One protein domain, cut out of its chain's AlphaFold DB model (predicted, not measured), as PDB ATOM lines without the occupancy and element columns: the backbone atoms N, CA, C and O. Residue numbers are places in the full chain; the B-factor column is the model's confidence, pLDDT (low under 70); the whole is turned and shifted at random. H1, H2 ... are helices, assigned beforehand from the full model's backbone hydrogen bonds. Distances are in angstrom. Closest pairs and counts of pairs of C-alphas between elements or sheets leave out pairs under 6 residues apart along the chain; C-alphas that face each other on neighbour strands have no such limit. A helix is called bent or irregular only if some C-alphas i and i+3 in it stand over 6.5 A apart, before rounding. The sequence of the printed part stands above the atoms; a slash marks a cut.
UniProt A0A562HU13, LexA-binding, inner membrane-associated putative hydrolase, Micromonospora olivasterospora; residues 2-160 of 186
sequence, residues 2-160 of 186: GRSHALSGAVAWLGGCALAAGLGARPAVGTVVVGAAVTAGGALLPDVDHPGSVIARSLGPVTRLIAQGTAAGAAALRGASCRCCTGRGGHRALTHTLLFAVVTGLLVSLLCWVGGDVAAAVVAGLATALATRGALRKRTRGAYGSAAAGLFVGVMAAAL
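What this domain is: This is residues 2 to 160 of the 186 residues of the protein "LexA-binding, inner membrane-associated putative hydrolase" of Micromonospora olivasterospora (UniProt A0A562HU13). The longest helix, H5, is bent into a V; its second arm, H5b, folds back on H6 as a helical hairpin, and this hairpin packs across a second one, made of H1 and H2. The other arm, H5a, opens away from that four-helix body, while H4 and the small H3 touch each other and make a separate part, joined to the rest by the tight link from H2 to H3 and the long link from H4 to H5. The printed part has 159 residues with six named helices, H1 to H6 in chain order, and no named strand; the class is all helix. It is compact, with a radius of gyration of the C-alphas of 16.2 A and spans of 50 by 39 by 30 A.

Where its parts are: By its hydrogen bonds H5, residues 98 to 135, was assigned as one helix, but it is bent: C-alphas 114 and 117 are 9.5 A apart. Its arms are H5a, residues 98 to 114, 24.3 A long, and H5b, residues 117 to 135, 26.2 A long. H6, residues 143 to 159, is 24.2 A long and ends at C-alpha 159 (110.389, 128.949, 150.946). H1, residues 2 to 22, is 30.4 A long and begins at C-alpha 2 (119.351, 155.406, 143.358). H2 is residues 29 to 42, 19.8 A, and H4 is residues 61 to 81, 29.5 A. H3, residues 46 to 49, is neither bent nor irregular, but only just: C-alphas 46 and 49 are 6.3 A apart.

How they stand to each other: H2 and H5 are the hubs, touching three other helices each. H5b and H6 form a hairpin; they touch, closest at the C-alphas of Gly 125 and Gly 150, 3.8 A, opposite ways at a steep tilt of 36 degrees, only just past shallow. H2 touches H5b, closest at the C-alphas of Gly 41 and Ala 127, 4.3 A, the same way at a steep tilt of 62 degrees. H1 and H2 form the other hairpin, closest at the C-alphas of Ala 6 and Ala 40, 4.2 A, with a tilt of 36 degrees, only just steep. With residues 2 to 7 alone H1 touches H5b. With residues 153 to 157 alone H6 touches H2. H5a touches H5b, closest at the C-alphas of Cys 112 and Ala 120, 5.0 A. H4 touches H3 with residues 67 to 71 alone, closest at the C-alphas of Asp 49 and Ala 71, 5.9 A. H4 and H5a are apart. Every O i to N i+4 pair is within hydrogen-bond range in H1, H2, H4, H5a, H5b and H6; H3 is too short for such a pair.

The domain as a whole: The two C-alphas farthest apart, those of Gly 24 and Cys 84, are 50.8 A apart. Residues 19 to 24 and 80 to 85 stand free. The printed part has no cut; the links H3 to H4 and H4 to H5 are long. The mean pLDDT of the printed part is 70.7; residue 2, residues 45 to 95, residue 115 and residues 137 to 142 are under 70.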
ATOM      1  N   GLY A   2     119.918 156.650 142.787       68.44
ATOM      2  CA  GLY A   2     119.351 155.406 143.358       68.44
ATOM      3  C   GLY A   2     119.088 154.235 142.382       68.44
ATOM      4  O   GLY A   2     119.368 153.093 142.712       68.44
ATOM      5  N   ARG A   3     118.624 154.481 141.145       77.38
ATOM      6  CA  ARG A   3     118.396 153.385 140.173       77.38
ATOM      7  C   ARG A   3     119.681 152.671 139.759       77.38
ATOM      8  O   ARG A   3     119.705 151.449 139.725       77.38
ATOM      9  N   SER A   4     120.724 153.431 139.427       81.69
ATOM     10  CA  SER A   4     122.006 152.867 139.002       81.69
ATOM     11  C   SER A   4     122.684 152.130 140.154       81.69
ATOM     12  O   SER A   4     123.250 151.070 139.924       81.69
ATOM     13  N   HIS A   5     122.544 152.620 141.392       80.44
ATOM     14  CA  HIS A   5     123.051 151.908 142.564       80.44
ATOM     15  C   HIS A   5     122.322 150.592 142.825       80.44
ATOM     16  O   HIS A   5     122.975 149.554 142.927       80.44
ATOM     17  N   ALA A   6     120.988 150.602 142.836       83.12
ATOM     18  CA  ALA A   6     120.210 149.376 143.003       83.12
ATOM     19  C   ALA A   6     120.555 148.330 141.927       83.12
ATOM     20  O   ALA A   6     120.762 147.161 142.239       83.12
ATOM     21  N   LEU A   7     120.686 148.756 140.665       86.75
ATOM     22  CA  LEU A   7     121.086 147.861 139.577       86.75
ATOM     23  C   LEU A   7     122.519 147.341 139.747       86.75
ATOM     24  O   LEU A   7     122.751 146.162 139.514       86.75
ATOM     25  N   SER A   8     123.464 148.175 140.194       87.69
ATOM     26  CA  SER A   8     124.843 147.728 140.437       87.69
ATOM     27  C   SER A   8     124.937 146.651 141.521       87.69
ATOM     28  O   SER A   8     125.695 145.701 141.354       87.69
ATOM     29  N   GLY A   9     124.114 146.740 142.576       85.44
ATOM     30  CA  GLY A   9     124.020 145.699 143.602       85.44
ATOM     31  C   GLY A   9     123.530 144.367 143.031       85.44
ATOM     32  O   GLY A   9     124.181 143.342 143.223       85.44
ATOM     33  N   ALA A  10     122.446 144.399 142.248       87.94
ATOM     34  CA  ALA A  10     121.928 143.204 141.578       87.94
ATOM     35  C   ALA A  10     122.952 142.587 140.612       87.94
ATOM     36  O   ALA A  10     123.136 141.374 140.599       87.94
ATOM     37  N   VAL A  11     123.644 143.407 139.815       91.81
ATOM     38  CA  VAL A  11     124.663 142.929 138.867       91.81
ATOM     39  C   VAL A  11     125.843 142.289 139.597       91.81
ATOM     40  O   VAL A  11     126.306 141.237 139.166       91.81
ATOM     41  N   ALA A  12     126.298 142.868 140.712       88.62
ATOM     42  CA  ALA A  12     127.367 142.280 141.518       88.62
ATOM     43  C   ALA A  12     126.983 140.881 142.030       88.62
ATOM     44  O   ALA A  12     127.783 139.950 141.945       88.62
ATOM     45  N   TRP A  13     125.737 140.711 142.480       89.44
ATOM     46  CA  TRP A  13     125.214 139.410 142.895       89.44
ATOM     47  C   TRP A  13     125.176 138.392 141.754       89.44
ATOM     48  O   TRP A  13     125.691 137.285 141.884       89.44
ATOM     49  N   LEU A  14     124.603 138.781 140.612       91.00
ATOM     50  CA  LEU A  14     124.507 137.915 139.438       91.00
ATOM     51  C   LEU A  14     125.891 137.515 138.914       91.00
ATOM     52  O   LEU A  14     126.091 136.357 138.554       91.00
ATOM     53  N   GLY A  15     126.855 138.440 138.929       90.62
ATOM     54  CA  GLY A  15     128.253 138.157 138.608       90.62
ATOM     55  C   GLY A  15     128.872 137.137 139.565       90.62
ATOM     56  O   GLY A  15     129.526 136.200 139.116       90.62
ATOM     57  N   GLY A  16     128.597 137.254 140.867       86.94
ATOM     58  CA  GLY A  16     128.996 136.263 141.868       86.94
ATOM     59  C   GLY A  16     128.388 134.880 141.615       86.94
ATOM     60  O   GLY A  16     129.105 133.882 141.634       86.94
ATOM     61  N   CYS A  17     127.092 134.807 141.298       86.00
ATOM     62  CA  CYS A  17     126.441 133.546 140.928       86.00
ATOM     63  C   CYS A  17     127.032 132.937 139.649       86.00
ATOM     64  O   CYS A  17     127.213 131.723 139.588       86.00
ATOM     65  N   ALA A  18     127.350 133.759 138.645       88.00
ATOM     66  CA  ALA A  18     127.968 133.305 137.402       88.00
ATOM     67  C   ALA A  18     129.386 132.762 137.633       88.00
ATOM     68  O   ALA A  18     129.726 131.704 137.108       88.00
ATOM     69  N   LEU A  19     130.189 133.435 138.465       88.38
ATOM     70  CA  LEU A  19     131.502 132.941 138.881       88.38
ATOM     71  C   LEU A  19     131.385 131.615 139.632       88.38
ATOM     72  O   LEU A  19     132.083 130.662 139.298       88.38
ATOM     73  N   ALA A  20     130.465 131.520 140.595       83.38
ATOM     74  CA  ALA A  20     130.221 130.281 141.327       83.38
ATOM     75  C   ALA A  20     129.812 129.134 140.385       83.38
ATOM     76  O   ALA A  20     130.307 128.019 140.527       83.38
ATOM     77  N   ALA A  21     128.969 129.415 139.386       84.25
ATOM     78  CA  ALA A  21     128.593 128.443 138.363       84.25
ATOM     79  C   ALA A  21     129.780 128.003 137.493       84.25
ATOM     80  O   ALA A  21     129.939 126.811 137.234       84.25
ATOM     81  N   GLY A  22     130.655 128.938 137.107       89.06
ATOM     82  CA  GLY A  22     131.905 128.634 136.403       89.06
ATOM     83  C   GLY A  22     132.872 127.766 137.217       89.06
ATOM     84  O   GLY A  22     133.649 127.014 136.639       89.06
ATOM     85  N   LEU A  23     132.782 127.820 138.550       90.38
ATOM     86  CA  LEU A  23     133.542 126.982 139.486       90.38
ATOM     87  C   LEU A  23     132.825 125.667 139.855       90.38
ATOM     88  O   LEU A  23     133.295 124.936 140.722       90.38
ATOM     89  N   GLY A  24     131.697 125.347 139.210       83.06
ATOM     90  CA  GLY A  24     130.979 124.080 139.385       83.06
ATOM     91  C   GLY A  24     129.829 124.102 140.398       83.06
ATOM     92  O   GLY A  24     129.158 123.082 140.569       83.06
ATOM     93  N   ALA A  25     129.544 125.238 141.043       80.62
ATOM     94  CA  ALA A  25     128.366 125.375 141.897       80.62
ATOM     95  C   ALA A  25     127.074 125.462 141.064       80.62
ATOM     96  O   ALA A  25     127.067 125.888 139.911       80.62
ATOM     97  N   ARG A  26     125.938 125.095 141.660       80.50
ATOM     98  CA  ARG A  26     124.617 125.205 141.019       80.50
ATOM     99  C   ARG A  26     123.696 126.051 141.895       80.50
ATOM    100  O   ARG A  26     122.919 125.486 142.663       80.50
ATOM    101  N   PRO A  27     123.809 127.393 141.850       76.31
ATOM    102  CA  PRO A  27     122.967 128.250 142.673       76.31
ATOM    103  C   PRO A  27     121.496 128.041 142.296       76.31
ATOM    104  O   PRO A  27     121.131 128.105 141.121       76.31
ATOM    105  N   ALA A  28     120.647 127.776 143.289       82.06
ATOM    106  CA  ALA A  28     119.222 127.589 143.050       82.06
ATOM    107  C   ALA A  28     118.595 128.875 142.491       82.06
ATOM    108  O   ALA A  28     118.977 129.986 142.859       82.06
ATOM    109  N   VAL A  29     117.591 128.744 141.623       83.50
ATOM    110  CA  VAL A  29     116.961 129.904 140.967       83.50
ATOM    111  C   VAL A  29     116.429 130.908 141.992       83.50
ATOM    112  O   VAL A  29     116.671 132.107 141.864       83.50
ATOM    113  N   GLY A  30     115.767 130.435 143.053       80.81
ATOM    114  CA  GLY A  30     115.268 131.327 144.100       80.81
ATOM    115  C   GLY A  30     116.399 132.053 144.843       80.81
ATOM    116  O   GLY A  30     116.275 133.240 145.116       80.81
ATOM    117  N   THR A  31     117.537 131.397 145.074       80.50
ATOM    118  CA  THR A  31     118.749 131.981 145.676       80.50
ATOM    119  C   THR A  31     119.307 133.118 144.817       80.50
ATOM    120  O   THR A  31     119.647 134.185 145.329       80.50
ATOM    121  N   VAL A  32     119.337 132.929 143.494       85.12
ATOM    122  CA  VAL A  32     119.756 133.966 142.539       85.12
ATOM    123  C   VAL A  32     118.805 135.167 142.591       85.12
ATOM    124  O   VAL A  32     119.263 136.305 142.696       85.12
ATOM    125  N   VAL A  33     117.491 134.926 142.570       87.06
ATOM    126  CA  VAL A  33     116.463 135.981 142.553       87.06
ATOM    127  C   VAL A  33     116.414 136.757 143.872       87.06
ATOM    128  O   VAL A  33     116.472 137.988 143.866       87.06
ATOM    129  N   VAL A  34     116.339 136.056 145.006       84.69
ATOM    130  CA  VAL A  34     116.280 136.665 146.343       84.69
ATOM    131  C   VAL A  34     117.571 137.429 146.631       84.69
ATOM    132  O   VAL A  34     117.512 138.580 147.062       84.69
ATOM    133  N   GLY A  35     118.736 136.847 146.329       84.19
ATOM    134  CA  GLY A  35     120.022 137.514 146.527       84.19
ATOM    135  C   GLY A  35     120.184 138.773 145.667       84.19
ATOM    136  O   GLY A  35     120.650 139.799 146.164       84.19
ATOM    137  N   ALA A  36     119.706 138.762 144.418       88.88
ATOM    138  CA  ALA A  36     119.714 139.949 143.561       88.88
ATOM    139  C   ALA A  36     118.820 141.066 144.126       88.88
ATOM    140  O   ALA A  36     119.190 142.239 144.101       88.88
ATOM    141  N   ALA A  37     117.654 140.713 144.675       85.69
ATOM    142  CA  ALA A  37     116.742 141.676 145.284       85.69
ATOM    143  C   ALA A  37     117.301 142.266 146.593       85.69
ATOM    144  O   ALA A  37     117.232 143.480 146.809       85.69
ATOM    145  N   VAL A  38     117.918 141.428 147.435       83.31
ATOM    146  CA  VAL A  38     118.573 141.843 148.684       83.31
ATOM    147  C   VAL A  38     119.745 142.777 148.405       83.31
ATOM    148  O   VAL A  38     119.820 143.854 148.991       83.31
ATOM    149  N   THR A  39     120.632 142.418 147.478       85.12
ATOM    150  CA  THR A  39     121.797 143.243 147.115       85.12
ATOM    151  C   THR A  39     121.402 144.536 146.405       85.12
ATOM    152  O   THR A  39     122.024 145.571 146.642       85.12
ATOM    153  N   ALA A  40     120.323 144.534 145.616       86.88
ATOM    154  CA  ALA A  40     119.754 145.758 145.056       86.88
ATOM    155  C   ALA A  40     119.243 146.720 146.138       86.88
ATOM    156  O   ALA A  40     119.443 147.930 146.034       86.88
ATOM    157  N   GLY A  41     118.593 146.198 147.184       79.62
ATOM    158  CA  GLY A  41     118.171 146.985 148.346       79.62
ATOM    159  C   GLY A  41     119.352 147.441 149.205       79.62
ATOM    160  O   GLY A  41     119.411 148.598 149.613       79.62
ATOM    161  N   GLY A  42     120.326 146.557 149.424       79.19
ATOM    162  CA  GLY A  42     121.550 146.817 150.182       79.19
ATOM    163  C   GLY A  42     122.425 147.904 149.557       79.19
ATOM    164  O   GLY A  42     122.940 148.761 150.266       79.19
ATOM    165  N   ALA A  43     122.516 147.959 148.227       80.69
ATOM    166  CA  ALA A  43     123.246 149.013 147.519       80.69
ATOM    167  C   ALA A  43     122.643 150.418 147.715       80.69
ATOM    168  O   ALA A  43     123.287 151.418 147.407       80.69
ATOM    169  N   LEU A  44     121.412 150.503 148.226       75.06
ATOM    170  CA  LEU A  44     120.746 151.757 148.556       75.06
ATOM    171  C   LEU A  44     120.953 152.192 150.014       75.06
ATOM    172  O   LEU A  44     120.615 153.329 150.333       75.06
ATOM    173  N   LEU A  45     121.482 151.326 150.894       69.75
ATOM    174  CA  LEU A  45     121.719 151.654 152.308       69.75
ATOM    175  C   LEU A  45     122.655 152.854 152.505       69.75
ATOM    176  O   LEU A  45     122.342 153.693 153.349       69.75
ATOM    177  N   PRO A  46     123.754 152.997 151.741       65.81
ATOM    178  CA  PRO A  46     124.614 154.165 151.870       65.81
ATOM    179  C   PRO A  46     123.889 155.490 151.610       65.81
ATOM    180  O   PRO A  46     124.133 156.454 152.320       65.81
ATOM    181  N   ASP A  47     122.917 155.501 150.687       68.50
ATOM    182  CA  ASP A  47     122.105 156.672 150.311       68.50
ATOM    183  C   ASP A  47     120.995 157.017 151.340       68.50
ATOM    184  O   ASP A  47     120.223 157.971 151.155       68.50
ATOM    185  N   VAL A  48     120.841 156.227 152.410       59.09
ATOM    186  CA  VAL A  48     119.849 156.447 153.487       59.09
ATOM    187  C   VAL A  48     120.257 157.580 154.427       59.09
ATOM    188  O   VAL A  48     119.420 158.167 155.113       59.09
ATOM    189  N   ASP A  49     121.536 157.924 154.415       55.75
ATOM    190  CA  ASP A  49     122.166 158.906 155.284       55.75
ATOM    191  C   ASP A  49     121.759 160.365 154.988       55.75
ATOM    192  O   ASP A  49     121.994 161.260 155.801       55.75
ATOM    193  N   HIS A  50     121.071 160.616 153.870       53.06
ATOM    194  CA  HIS A  50     120.549 161.931 153.531       53.06
ATOM    195  C   HIS A  50     119.075 162.088 153.970       53.06
ATOM    196  O   HIS A  50     118.206 161.391 153.436       53.06
ATOM    197  N   PRO A  51     118.716 163.063 154.840       46.97
ATOM    198  CA  PRO A  51     117.326 163.299 155.280       46.97
ATOM    199  C   PRO A  51     116.328 163.591 154.138       46.97
ATOM    200  O   PRO A  51     115.112 163.475 154.308       46.97
ATOM    201  N   GLY A  52     116.826 163.932 152.943       47.59
ATOM    202  CA  GLY A  52     116.048 164.107 151.716       47.59
ATOM    203  C   GLY A  52     115.728 162.812 150.950       47.59
ATOM    204  O   GLY A  52     114.901 162.851 150.036       47.59
ATOM    205  N   SER A  53     116.335 161.677 151.307       49.91
ATOM    206  CA  SER A  53     116.239 160.411 150.577       49.91
ATOM    207  C   SER A  53     114.822 159.824 150.614       49.91
ATOM    208  O   SER A  53     114.159 159.766 151.650       49.91
ATOM    209  N   VAL A  54     114.344 159.363 149.450       50.41
ATOM    210  CA  VAL A  54     113.051 158.666 149.279       50.41
ATOM    211  C   VAL A  54     112.951 157.453 150.211       50.41
ATOM    212  O   VAL A  54     111.852 157.078 150.609       50.41
ATOM    213  N   ILE A  55     114.096 156.897 150.608       50.44
ATOM    214  CA  ILE A  55     114.225 155.737 151.481       50.44
ATOM    215  C   ILE A  55     113.803 156.067 152.913       50.44
ATOM    216  O   ILE A  55     112.945 155.381 153.467       50.44
ATOM    217  N   ALA A  56     114.296 157.181 153.461       48.81
ATOM    218  CA  ALA A  56     113.980 157.639 154.815       48.81
ATOM    219  C   ALA A  56     112.477 157.921 155.032       48.81
ATOM    220  O   ALA A  56     112.008 157.967 156.168       48.81
ATOM    221  N   ARG A  57     111.710 158.102 153.945       50.50
ATOM    222  CA  ARG A  57     110.259 158.364 153.958       50.50
ATOM    223  C   ARG A  57     109.413 157.208 153.422       50.50
ATOM    224  O   ARG A  57     108.205 157.365 153.274       50.50
ATOM    225  N   SER A  58     110.021 156.076 153.071       48.88
ATOM    226  CA  SER A  58     109.326 155.055 152.287       48.88
ATOM    227  C   SER A  58     108.570 154.014 153.117       48.88
ATOM    228  O   SER A  58     107.383 153.826 152.868       48.88
ATOM    229  N   LEU A  59     109.174 153.360 154.108       49.31
ATOM    230  CA  LEU A  59     108.534 152.244 154.836       49.31
ATOM    231  C   LEU A  59     108.139 152.605 156.282       49.31
ATOM    232  O   LEU A  59     108.043 151.738 157.147       49.31
ATOM    233  N   GLY A  60     107.884 153.888 156.558       53.22
ATOM    234  CA  GLY A  60     107.419 154.334 157.876       53.22
ATOM    235  C   GLY A  60     108.492 154.218 158.981       53.22
ATOM    236  O   GLY A  60     109.684 154.370 158.684       53.22
ATOM    237  N   PRO A  61     108.103 154.001 160.258       50.56
ATOM    238  CA  PRO A  61     108.997 154.117 161.418       50.56
ATOM    239  C   PRO A  61     110.154 153.108 161.414       50.56
ATOM    240  O   PRO A  61     111.240 153.448 161.867       50.56
ATOM    241  N   VAL A  62     109.976 151.920 160.829       50.62
ATOM    242  CA  VAL A  62     111.001 150.859 160.807       50.62
ATOM    243  C   VAL A  62     112.219 151.268 159.979       50.62
ATOM    244  O   VAL A  62     113.340 151.267 160.480       50.62
ATOM    245  N   THR A  63     112.022 151.724 158.738       49.66
ATOM    246  CA  THR A  63     113.134 152.264 157.933       49.66
ATOM    247  C   THR A  63     113.743 153.518 158.535       49.66
ATOM    248  O   THR A  63     114.916 153.786 158.306       49.66
ATOM    249  N   ARG A  64     112.966 154.287 159.303       49.88
ATOM    250  CA  ARG A  64     113.441 155.497 159.977       49.88
ATOM    251  C   ARG A  64     114.347 155.157 161.158       49.88
ATOM    252  O   ARG A  64     115.369 155.807 161.307       49.88
ATOM    253  N   LEU A  65     114.020 154.113 161.920       49.44
ATOM    254  CA  LEU A  65     114.851 153.581 163.002       49.44
ATOM    255  C   LEU A  65     116.130 152.936 162.470       49.44
ATOM    256  O   LEU A  65     117.199 153.199 163.006       49.44
ATOM    257  N   ILE A  66     116.048 152.165 161.380       54.25
ATOM    258  CA  ILE A  66     117.238 151.603 160.721       54.25
ATOM    259  C   ILE A  66     118.123 152.739 160.194       54.25
ATOM    260  O   ILE A  66     119.313 152.763 160.486       54.25
ATOM    261  N   ALA A  67     117.537 153.729 159.511       50.12
ATOM    262  CA  ALA A  67     118.240 154.919 159.032       50.12
ATOM    263  C   ALA A  67     118.912 155.696 160.174       50.12
ATOM    264  O   ALA A  67     120.086 156.048 160.074       50.12
ATOM    265  N   GLN A  68     118.187 155.931 161.271       48.53
ATOM    266  CA  GLN A  68     118.689 156.608 162.467       48.53
ATOM    267  C   GLN A  68     119.794 155.804 163.151       48.53
ATOM    268  O   GLN A  68     120.796 156.393 163.531       48.53
ATOM    269  N   GLY A  69     119.658 154.481 163.246       51.72
ATOM    270  CA  GLY A  69     120.675 153.587 163.795       51.72
ATOM    271  C   GLY A  69     121.949 153.586 162.954       51.72
ATOM    272  O   GLY A  69     123.037 153.783 163.486       51.72
ATOM    273  N   THR A  70     121.826 153.473 161.627       53.66
ATOM    274  CA  THR A  70     122.977 153.558 160.714       53.66
ATOM    275  C   THR A  70     123.634 154.939 160.731       53.66
ATOM    276  O   THR A  70     124.859 155.032 160.743       53.66
ATOM    277  N   ALA A  71     122.848 156.020 160.798       50.41
ATOM    278  CA  ALA A  71     123.366 157.384 160.866       50.41
ATOM    279  C   ALA A  71     124.025 157.687 162.221       50.41
ATOM    280  O   ALA A  71     125.074 158.326 162.255       50.41
ATOM    281  N   ALA A  72     123.454 157.199 163.326       48.41
ATOM    282  CA  ALA A  72     124.011 157.332 164.668       48.41
ATOM    283  C   ALA A  72     125.291 156.504 164.829       48.41
ATOM    284  O   ALA A  72     126.276 157.014 165.355       48.41
ATOM    285  N   GLY A  73     125.321 155.273 164.306       52.97
ATOM    286  CA  GLY A  73     126.517 154.429 164.289       52.97
ATOM    287  C   GLY A  73     127.649 155.046 163.466       52.97
ATOM    288  O   GLY A  73     128.781 155.134 163.938       52.97
ATOM    289  N   ALA A  74     127.339 155.569 162.276       51.75
ATOM    290  CA  ALA A  74     128.310 156.292 161.457       51.75
ATOM    291  C   ALA A  74     128.804 157.581 162.143       51.75
ATOM    292  O   ALA A  74     130.001 157.869 162.129       51.75
ATOM    293  N   ALA A  75     127.920 158.348 162.789       48.28
ATOM    294  CA  ALA A  75     128.302 159.553 163.527       48.28
ATOM    295  C   ALA A  75     129.178 159.238 164.755       48.28
ATOM    296  O   ALA A  75     130.166 159.934 164.986       48.28
ATOM    297  N   ALA A  76     128.861 158.174 165.497       51.66
ATOM    298  CA  ALA A  76     129.623 157.721 166.659       51.66
ATOM    299  C   ALA A  76     131.022 157.225 166.267       51.66
ATOM    300  O   ALA A  76     132.012 157.653 166.861       51.66
ATOM    301  N   LEU A  77     131.123 156.404 165.214       56.25
ATOM    302  CA  LEU A  77     132.405 155.945 164.675       56.25
ATOM    303  C   LEU A  77     133.263 157.119 164.198       56.25
ATOM    304  O   LEU A  77     134.439 157.190 164.536       56.25
ATOM    305  N   ARG A  78     132.688 158.099 163.487       55.84
ATOM    306  CA  ARG A  78     133.454 159.279 163.060       55.84
ATOM    307  C   ARG A  78     133.904 160.149 164.229       55.84
ATOM    308  O   ARG A  78     135.022 160.654 164.206       55.84
ATOM    309  N   GLY A  79     133.040 160.325 165.230       50.38
ATOM    310  CA  GLY A  79     133.366 161.045 166.459       50.38
ATOM    311  C   GLY A  79     134.502 160.382 167.239       50.38
ATOM    312  O   GLY A  79     135.330 161.087 167.815       50.38
ATOM    313  N   ALA A  80     134.585 159.049 167.194       55.50
ATOM    314  CA  ALA A  80     135.682 158.277 167.770       55.50
ATOM    315  C   ALA A  80     136.968 158.341 166.925       55.50
ATOM    316  O   ALA A  80     138.056 158.444 167.484       55.50
ATOM    317  N   SER A  81     136.865 158.317 165.590       53.06
ATOM    318  CA  SER A  81     138.032 158.304 164.694       53.06
ATOM    319  C   SER A  81     138.646 159.681 164.434       53.06
ATOM    320  O   SER A  81     139.825 159.759 164.106       53.06
ATOM    321  N   CYS A  82     137.880 160.776 164.526       50.25
ATOM    322  CA  CYS A  82     138.396 162.115 164.239       50.25
ATOM    323  C   CYS A  82     137.579 163.224 164.933       50.25
ATOM    324  O   CYS A  82     136.556 163.688 164.420       50.25
ATOM    325  N   ARG A  83     138.067 163.704 166.089       54.94
ATOM    326  CA  ARG A  83     137.420 164.759 166.905       54.94
ATOM    327  C   ARG A  83     137.234 166.095 166.179       54.94
ATOM    328  O   ARG A  83     136.297 166.824 166.488       54.94
ATOM    329  N   CYS A  84     138.096 166.411 165.213       57.03
ATOM    330  CA  CYS A  84     138.074 167.651 164.429       57.03
ATOM    331  C   CYS A  84     137.145 167.603 163.199       57.03
ATOM    332  O   CYS A  84     137.000 168.603 162.499       57.03
ATOM    333  N   CYS A  85     136.490 166.465 162.937       50.69
ATOM    334  CA  CYS A  85     135.533 166.298 161.835       50.69
ATOM    335  C   CYS A  85     134.061 166.376 162.275       50.69
ATOM    336  O   CYS A  85     133.159 166.075 161.487       50.69
ATOM    337  N   THR A  86     133.800 166.784 163.518       46.84
ATOM    338  CA  THR A  86     132.452 167.035 164.036       46.84
ATOM    339  C   THR A  86     131.751 168.100 163.176       46.84
ATOM    340  O   THR A  86     132.278 169.178 162.925       46.84
ATOM    341  N   GLY A  87     130.577 167.771 162.628       49.03
ATOM    342  CA  GLY A  87     129.766 168.694 161.818       49.03
ATOM    343  C   GLY A  87     130.042 168.730 160.305       49.03
ATOM    344  O   GLY A  87     129.202 169.230 159.559       49.03
ATOM    345  N   ARG A  88     131.138 168.146 159.792       47.75
ATOM    346  CA  ARG A  88     131.358 168.011 158.336       47.75
ATOM    347  C   ARG A  88     130.747 166.711 157.814       47.75
ATOM    348  O   ARG A  88     131.347 165.648 157.953       47.75
ATOM    349  N   GLY A  89     129.556 166.801 157.213       51.66
ATOM    350  CA  GLY A  89     128.978 165.805 156.294       51.66
ATOM    351  C   GLY A  89     129.343 164.348 156.595       51.66
ATOM    352  O   GLY A  89     130.009 163.697 155.786       51.66
ATOM    353  N   GLY A  90     128.899 163.856 157.762       47.69
ATOM    354  CA  GLY A  90     129.029 162.502 158.352       47.69
ATOM    355  C   GLY A  90     128.756 161.308 157.427       47.69
ATOM    356  O   GLY A  90     129.054 160.156 157.728       47.69
ATOM    357  N   HIS A  91     128.192 161.622 156.280       50.94
ATOM    358  CA  HIS A  91     127.369 160.759 155.478       50.94
ATOM    359  C   HIS A  91     128.244 160.073 154.422       50.94
ATOM    360  O   HIS A  91     128.712 158.960 154.640       50.94
ATOM    361  N   ARG A  92     128.731 160.807 153.419       55.81
ATOM    362  CA  ARG A  92     129.471 160.214 152.289       55.81
ATOM    363  C   ARG A  92     130.824 159.551 152.577       55.81
ATOM    364  O   ARG A  92     131.282 158.803 151.734       55.81
ATOM    365  N   ALA A  93     131.503 159.823 153.688       54.31
ATOM    366  CA  ALA A  93     132.850 159.267 153.923       54.31
ATOM    367  C   ALA A  93     132.870 157.984 154.772       54.31
ATOM    368  O   ALA A  93     133.924 157.380 154.911       54.31
ATOM    369  N   LEU A  94     131.733 157.563 155.342       60.81
ATOM    370  CA  LEU A  94     131.648 156.326 156.132       60.81
ATOM    371  C   LEU A  94     130.718 155.306 155.490       60.81
ATOM    372  O   LEU A  94     131.111 154.157 155.317       60.81
ATOM    373  N   THR A  95     129.523 155.728 155.081       61.72
ATOM    374  CA  THR A  95     128.522 154.840 154.476       61.72
ATOM    375  C   THR A  95     128.926 154.371 153.072       61.72
ATOM    376  O   THR A  95     128.575 153.268 152.671       61.72
ATOM    377  N   HIS A  96     129.745 155.152 152.358       71.56
ATOM    378  CA  HIS A  96     130.369 154.780 151.078       71.56
ATOM    379  C   HIS A  96     131.762 154.141 151.232       71.56
ATOM    380  O   HIS A  96     132.602 154.247 150.341       71.56
ATOM    381  N   THR A  97     132.038 153.472 152.353       71.81
ATOM    382  CA  THR A  97     133.259 152.663 152.492       71.81
ATOM    383  C   THR A  97     132.958 151.188 152.256       71.81
ATOM    384  O   THR A  97     131.897 150.690 152.636       71.81
ATOM    385  N   LEU A  98     133.922 150.467 151.674       71.50
ATOM    386  CA  LEU A  98     133.839 149.009 151.555       71.50
ATOM    387  C   LEU A  98     133.681 148.358 152.937       71.50
ATOM    388  O   LEU A  98     132.897 147.428 153.092       71.50
ATOM    389  N   LEU A  99     134.366 148.893 153.952       74.38
ATOM    390  CA  LEU A  99     134.273 148.413 155.328       74.38
ATOM    391  C   LEU A  99     132.840 148.490 155.864       74.38
ATOM    392  O   LEU A  99     132.347 147.512 156.415       74.38
ATOM    393  N   PHE A 100     132.149 149.617 155.674       72.38
ATOM    394  CA  PHE A 100     130.756 149.754 156.100       72.38
ATOM    395  C   PHE A 100     129.843 148.745 155.399       72.38
ATOM    396  O   PHE A 100     128.998 148.130 156.054       72.38
ATOM    397  N   ALA A 101     130.034 148.545 154.091       74.25
ATOM    398  CA  ALA A 101     129.268 147.568 153.324       74.25
ATOM    399  C   ALA A 101     129.487 146.140 153.852       74.25
ATOM    400  O   ALA A 101     128.518 145.422 154.093       74.25
ATOM    401  N   VAL A 102     130.745 145.759 154.102       75.19
ATOM    402  CA  VAL A 102     131.110 144.441 154.644       75.19
ATOM    403  C   VAL A 102     130.547 144.249 156.050       75.19
ATOM    404  O   VAL A 102     129.861 143.263 156.293       75.19
ATOM    405  N   VAL A 103     130.766 145.197 156.965       75.19
ATOM    406  CA  VAL A 103     130.277 145.104 158.352       75.19
ATOM    407  C   VAL A 103     128.755 145.017 158.395       75.19
ATOM    408  O   VAL A 103     128.206 144.171 159.093       75.19
ATOM    409  N   THR A 104     128.056 145.846 157.618       72.25
ATOM    410  CA  THR A 104     126.589 145.800 157.549       72.25
ATOM    411  C   THR A 104     126.103 144.475 156.966       72.25
ATOM    412  O   THR A 104     125.169 143.883 157.499       72.25
ATOM    413  N   GLY A 105     126.766 143.975 155.917       73.56
ATOM    414  CA  GLY A 105     126.504 142.646 155.370       73.56
ATOM    415  C   GLY A 105     126.657 141.550 156.426       73.56
ATOM    416  O   GLY A 105     125.746 140.745 156.604       73.56
ATOM    417  N   LEU A 106     127.750 141.558 157.193       75.00
ATOM    418  CA  LEU A 106     127.999 140.601 158.276       75.00
ATOM    419  C   LEU A 106     126.954 140.694 159.395       75.00
ATOM    420  O   LEU A 106     126.463 139.667 159.850       75.00
ATOM    421  N   LEU A 107     126.550 141.901 159.801       74.75
ATOM    422  CA  LEU A 107     125.508 142.090 160.816       74.75
ATOM    423  C   LEU A 107     124.146 141.562 160.354       74.75
ATOM    424  O   LEU A 107     123.461 140.886 161.116       74.75
ATOM    425  N   VAL A 108     123.761 141.828 159.103       75.00
ATOM    426  CA  VAL A 108     122.524 141.285 158.521       75.00
ATOM    427  C   VAL A 108     122.601 139.762 158.412       75.00
ATOM    428  O   VAL A 108     121.620 139.077 158.697       75.00
ATOM    429  N   SER A 109     123.775 139.224 158.070       72.81
ATOM    430  CA  SER A 109     124.037 137.780 158.056       72.81
ATOM    431  C   SER A 109     123.834 137.158 159.426       72.81
ATOM    432  O   SER A 109     123.116 136.170 159.551       72.81
ATOM    433  N   LEU A 110     124.422 137.771 160.452       73.06
ATOM    434  CA  LEU A 110     124.319 137.327 161.834       73.06
ATOM    435  C   LEU A 110     122.876 137.403 162.339       73.06
ATOM    436  O   LEU A 110     122.401 136.469 162.976       73.06
ATOM    437  N   LEU A 111     122.159 138.484 162.023       72.88
ATOM    438  CA  LEU A 111     120.756 138.645 162.400       72.88
ATOM    439  C   LEU A 111     119.885 137.549 161.792       72.88
ATOM    440  O   LEU A 111     119.052 136.977 162.489       72.88
ATOM    441  N   CYS A 112     120.080 137.253 160.507       74.06
ATOM    442  CA  CYS A 112     119.362 136.155 159.882       74.06
ATOM    443  C   CYS A 112     119.767 134.841 160.554       74.06
ATOM    444  O   CYS A 112     118.901 134.054 160.914       74.06
ATOM    445  N   TRP A 113     121.062 134.625 160.809       71.94
ATOM    446  CA  TRP A 113     121.561 133.398 161.433       71.94
ATOM    447  C   TRP A 113     120.910 133.106 162.780       71.94
ATOM    448  O   TRP A 113     120.414 132.005 162.984       71.94
ATOM    449  N   VAL A 114     120.815 134.111 163.648       71.44
ATOM    450  CA  VAL A 114     120.163 133.975 164.956       71.44
ATOM    451  C   VAL A 114     118.635 133.926 164.832       71.44
ATOM    452  O   VAL A 114     117.977 133.205 165.576       71.44
ATOM    453  N   GLY A 115     118.054 134.699 163.914       65.94
ATOM    454  CA  GLY A 115     116.603 134.861 163.786       65.94
ATOM    455  C   GLY A 115     115.902 133.857 162.864       65.94
ATOM    456  O   GLY A 115     114.677 133.903 162.744       65.94
ATOM    457  N   GLY A 116     116.652 132.975 162.203       74.31
ATOM    458  CA  GLY A 116     116.124 131.946 161.315       74.31
ATOM    459  C   GLY A 116     115.296 132.496 160.147       74.31
ATOM    460  O   GLY A 116     115.484 133.630 159.693       74.31
ATOM    461  N   ASP A 117     114.384 131.658 159.643       74.88
ATOM    462  CA  ASP A 117     113.703 131.881 158.355       74.88
ATOM    463  C   ASP A 117     112.843 133.135 158.334       74.88
ATOM    464  O   ASP A 117     112.776 133.858 157.336       74.88
ATOM    465  N   VAL A 118     112.265 133.457 159.485       75.56
ATOM    466  CA  VAL A 118     111.456 134.656 159.667       75.56
ATOM    467  C   VAL A 118     112.311 135.914 159.522       75.56
ATOM    468  O   VAL A 118     111.918 136.840 158.811       75.56
ATOM    469  N   ALA A 119     113.491 135.962 160.149       72.81
ATOM    470  CA  ALA A 119     114.360 137.134 160.071       72.81
ATOM    471  C   ALA A 119     114.842 137.387 158.639       72.81
ATOM    472  O   ALA A 119     114.810 138.525 158.167       72.81
ATOM    473  N   ALA A 120     115.208 136.335 157.913       75.50
ATOM    474  CA  ALA A 120     115.624 136.471 156.526       75.50
ATOM    475  C   ALA A 120     114.484 136.843 155.580       75.50
ATOM    476  O   ALA A 120     114.690 137.662 154.685       75.50
ATOM    477  N   ALA A 121     113.277 136.316 155.794       79.56
ATOM    478  CA  ALA A 121     112.092 136.720 155.044       79.56
ATOM    479  C   ALA A 121     111.794 138.214 155.229       79.56
ATOM    480  O   ALA A 121     111.532 138.929 154.257       79.56
ATOM    481  N   VAL A 122     111.906 138.712 156.466       77.62
ATOM    482  CA  VAL A 122     111.745 140.136 156.783       77.62
ATOM    483  C   VAL A 122     112.834 140.972 156.110       77.62
ATOM    484  O   VAL A 122     112.517 141.960 155.447       77.62
ATOM    485  N   VAL A 123     114.104 140.572 156.216       79.06
ATOM    486  CA  VAL A 123     115.229 141.270 155.573       79.06
ATOM    487  C   VAL A 123     115.057 141.308 154.054       79.06
ATOM    488  O   VAL A 123     115.150 142.382 153.455       79.06
ATOM    489  N   ALA A 124     114.754 140.171 153.427       81.19
ATOM    490  CA  ALA A 124     114.561 140.061 151.987       81.19
ATOM    491  C   ALA A 124     113.375 140.897 151.499       81.19
ATOM    492  O   ALA A 124     113.480 141.612 150.494       81.19
ATOM    493  N   GLY A 125     112.268 140.881 152.242       80.50
ATOM    494  CA  GLY A 125     111.096 141.676 151.911       80.50
ATOM    495  C   GLY A 125     111.338 143.177 152.049       80.50
ATOM    496  O   GLY A 125     110.992 143.941 151.145       80.50
ATOM    497  N   LEU A 126     111.999 143.614 153.124       79.31
ATOM    498  CA  LEU A 126     112.346 145.023 153.329       79.31
ATOM    499  C   LEU A 126     113.349 145.522 152.284       79.31
ATOM    500  O   LEU A 126     113.144 146.593 151.709       79.31
ATOM    501  N   ALA A 127     114.392 144.742 151.988       81.38
ATOM    502  CA  ALA A 127     115.381 145.085 150.971       81.38
ATOM    503  C   ALA A 127     114.736 145.214 149.582       81.38
ATOM    504  O   ALA A 127     115.011 146.168 148.856       81.38
ATOM    505  N   THR A 128     113.799 144.329 149.244       82.81
ATOM    506  CA  THR A 128     113.067 144.379 147.970       82.81
ATOM    507  C   THR A 128     112.100 145.558 147.904       82.81
ATOM    508  O   THR A 128     112.045 146.284 146.905       82.81
ATOM    509  N   ALA A 129     111.342 145.807 148.973       79.06
ATOM    510  CA  ALA A 129     110.455 146.963 149.057       79.06
ATOM    511  C   ALA A 129     111.242 148.279 148.934       79.06
ATOM    512  O   ALA A 129     110.775 149.254 148.340       79.06
ATOM    513  N   LEU A 130     112.475 148.293 149.436       77.06
ATOM    514  CA  LEU A 130     113.385 149.409 149.272       77.06
ATOM    515  C   LEU A 130     113.920 149.520 147.834       77.06
ATOM    516  O   LEU A 130     113.846 150.593 147.226       77.06
ATOM    517  N   ALA A 131     114.388 148.409 147.265       82.00
ATOM    518  CA  ALA A 131     114.894 148.328 145.900       82.00
ATOM    519  C   ALA A 131     113.857 148.820 144.885       82.00
ATOM    520  O   ALA A 131     114.164 149.661 144.041       82.00
ATOM    521  N   THR A 132     112.598 148.393 145.008       79.69
ATOM    522  CA  THR A 132     111.505 148.835 144.123       79.69
ATOM    523  C   THR A 132     111.289 150.349 144.183       79.69
ATOM    524  O   THR A 132     111.086 150.998 143.153       79.69
ATOM    525  N   ARG A 133     111.420 150.966 145.361       75.44
ATOM    526  CA  ARG A 133     111.263 152.421 145.530       75.44
ATOM    527  C   ARG A 133     112.498 153.210 145.107       75.44
ATOM    528  O   ARG A 133     112.362 154.358 144.676       75.44
ATOM    529  N   GLY A 134     113.683 152.610 145.152       72.31
ATOM    530  CA  GLY A 134     114.899 153.171 144.565       72.31
ATOM    531  C   GLY A 134     114.904 153.097 143.034       72.31
ATOM    532  O   GLY A 134     115.195 154.097 142.362       72.31
ATOM    533  N   ALA A 135     114.499 151.948 142.485       73.81
ATOM    534  CA  ALA A 135     114.664 151.561 141.084       73.81
ATOM    535  C   ALA A 135     113.529 152.017 140.149       73.81
ATOM    536  O   ALA A 135     113.806 152.487 139.046       73.81
ATOM    537  N   LEU A 136     112.256 151.956 140.560       73.88
ATOM    538  CA  LEU A 136     111.119 152.194 139.647       73.88
ATOM    539  C   LEU A 136     110.975 153.680 139.242       73.88
ATOM    540  O   LEU A 136     111.802 154.510 139.604       73.88
ATOM    541  N   ARG A 137     109.983 154.109 138.457       68.81
ATOM    542  CA  ARG A 137     109.742 155.551 138.162       68.81
ATOM    543  C   ARG A 137     108.713 156.107 139.138       68.81
ATOM    544  O   ARG A 137     107.862 155.340 139.542       68.81
ATOM    545  N   LYS A 138     108.729 157.411 139.484       63.66
ATOM    546  CA  LYS A 138     107.775 158.029 140.452       63.66
ATOM    547  C   LYS A 138     106.320 157.570 140.243       63.66
ATOM    548  O   LYS A 138     105.651 157.259 141.216       63.66
ATOM    549  N   ARG A 139     105.892 157.446 138.981       59.72
ATOM    550  CA  ARG A 139     104.559 156.980 138.558       59.72
ATOM    551  C   ARG A 139     104.233 155.521 138.925       59.72
ATOM    552  O   ARG A 139     103.069 155.193 139.071       59.72
ATOM    553  N   THR A 140     105.239 154.662 139.076       61.44
ATOM    554  CA  THR A 140     105.101 153.228 139.380       61.44
ATOM    555  C   THR A 140     105.556 152.846 140.796       61.44
ATOM    556  O   THR A 140     105.380 151.701 141.194       61.44
ATOM    557  N   ARG A 141     106.096 153.780 141.604       63.44
ATOM    558  CA  ARG A 141     106.575 153.511 142.986       63.44
ATOM    559  C   ARG A 141     105.462 153.553 144.045       63.44
ATOM    560  O   ARG A 141     105.674 154.096 145.132       63.44
ATOM    561  N   GLY A 142     104.276 153.039 143.729       69.81
ATOM    562  CA  GLY A 142     103.162 152.995 144.679       69.81
ATOM    563  C   GLY A 142     103.540 152.206 145.937       69.81
ATOM    564  O   GLY A 142     104.188 151.165 145.837       69.81
ATOM    565  N   ALA A 143     103.135 152.691 147.115       70.62
ATOM    566  CA  ALA A 143     103.445 152.039 148.392       70.62
ATOM    567  C   ALA A 143     102.981 150.570 148.407       70.62
ATOM    568  O   ALA A 143     103.754 149.686 148.775       70.62
ATOM    569  N   TYR A 144     101.780 150.309 147.885       75.94
ATOM    570  CA  TYR A 144     101.224 148.964 147.736       75.94
ATOM    571  C   TYR A 144     102.054 148.068 146.815       75.94
ATOM    572  O   TYR A 144     102.334 146.934 147.176       75.94
ATOM    573  N   GLY A 145     102.524 148.578 145.672       80.56
ATOM    574  CA  GLY A 145     103.369 147.804 144.756       80.56
ATOM    575  C   GLY A 145     104.709 147.419 145.385       80.56
ATOM    576  O   GLY A 145     105.157 146.285 145.247       80.56
ATOM    577  N   SER A 146     105.324 148.336 146.141       79.50
ATOM    578  CA  SER A 146     106.559 148.030 146.875       79.50
ATOM    579  C   SER A 146     106.347 147.031 148.013       79.50
ATOM    580  O   SER A 146     107.186 146.161 148.216       79.50
ATOM    581  N   ALA A 147     105.220 147.130 148.727       78.94
ATOM    582  CA  ALA A 147     104.872 146.197 149.792       78.94
ATOM    583  C   ALA A 147     104.558 144.803 149.234       78.94
ATOM    584  O   ALA A 147     105.040 143.819 149.778       78.94
ATOM    585  N   ALA A 148     103.831 144.719 148.117       83.94
ATOM    586  CA  ALA A 148     103.527 143.462 147.441       83.94
ATOM    587  C   ALA A 148     104.797 142.773 146.919       83.94
ATOM    588  O   ALA A 148     104.985 141.583 147.151       83.94
ATOM    589  N   ALA A 149     105.702 143.522 146.280       85.25
ATOM    590  CA  ALA A 149     106.989 142.987 145.838       85.25
ATOM    591  C   ALA A 149     107.857 142.524 147.019       85.25
ATOM    592  O   ALA A 149     108.466 141.458 146.955       85.25
ATOM    593  N   GLY A 150     107.885 143.301 148.107       83.62
ATOM    594  CA  GLY A 150     108.564 142.922 149.343       83.62
ATOM    595  C   GLY A 150     107.998 141.643 149.950       83.62
ATOM    596  O   GLY A 150     108.744 140.710 150.216       83.62
ATOM    597  N   LEU A 151     106.677 141.561 150.106       85.19
ATOM    598  CA  LEU A 151     106.007 140.374 150.625       85.19
ATOM    599  C   LEU A 151     106.299 139.147 149.757       85.19
ATOM    600  O   LEU A 151     106.661 138.104 150.287       85.19
ATOM    601  N   PHE A 152     106.207 139.284 148.434       87.31
ATOM    602  CA  PHE A 152     106.483 138.195 147.500       87.31
ATOM    603  C   PHE A 152     107.909 137.653 147.652       87.31
ATOM    604  O   PHE A 152     108.096 136.448 147.806       87.31
ATOM    605  N   VAL A 153     108.920 138.529 147.672       85.44
ATOM    606  CA  VAL A 153     110.316 138.097 147.840       85.44
ATOM    607  C   VAL A 153     110.585 137.568 149.250       85.44
ATOM    608  O   VAL A 153     111.339 136.613 149.394       85.44
ATOM    609  N   GLY A 154     109.943 138.123 150.280       82.06
ATOM    610  CA  GLY A 154     110.023 137.598 151.645       82.06
ATOM    611  C   GLY A 154     109.468 136.176 151.757       82.06
ATOM    612  O   GLY A 154     110.116 135.310 152.335       82.06
ATOM    613  N   VAL A 155     108.319 135.900 151.132       84.94
ATOM    614  CA  VAL A 155     107.740 134.546 151.063       84.94
ATOM    615  C   VAL A 155     108.643 133.601 150.269       84.94
ATOM    616  O   VAL A 155     108.883 132.481 150.706       84.94
ATOM    617  N   MET A 156     109.201 134.052 149.141       82.75
ATOM    618  CA  MET A 156     110.188 133.271 148.386       82.75
ATOM    619  C   MET A 156     111.436 132.957 149.216       82.75
ATOM    620  O   MET A 156     111.950 131.847 149.131       82.75
ATOM    621  N   ALA A 157     111.905 133.898 150.038       80.50
ATOM    622  CA  ALA A 157     113.042 133.689 150.927       80.50
ATOM    623  C   ALA A 157     112.738 132.663 152.032       80.50
ATOM    624  O   ALA A 157     113.591 131.829 152.311       80.50
ATOM    625  N   ALA A 158     111.528 132.677 152.600       78.62
ATOM    626  CA  ALA A 158     111.085 131.679 153.578       78.62
ATOM    627  C   ALA A 158     110.888 130.277 152.972       78.62
ATOM    628  O   ALA A 158     110.975 129.279 153.676       78.62
ATOM    629  N   ALA A 159     110.594 130.202 151.669       77.62
ATOM    630  CA  ALA A 159     110.389 128.949 150.946       77.62
ATOM    631  C   ALA A 159     111.685 128.352 150.369       77.62
ATOM    632  O   ALA A 159     111.671 127.233 149.854       77.62
ATOM    633  N   LEU A 160     112.799 129.091 150.411       72.88
ATOM    634  CA  LEU A 160     114.094 128.559 150.018       72.88
ATOM    635  C   LEU A 160     114.578 127.583 151.092       72.88
ATOM    636  O   LEU A 160     114.626 127.966 152.260       72.88
TER     637      LEU A 160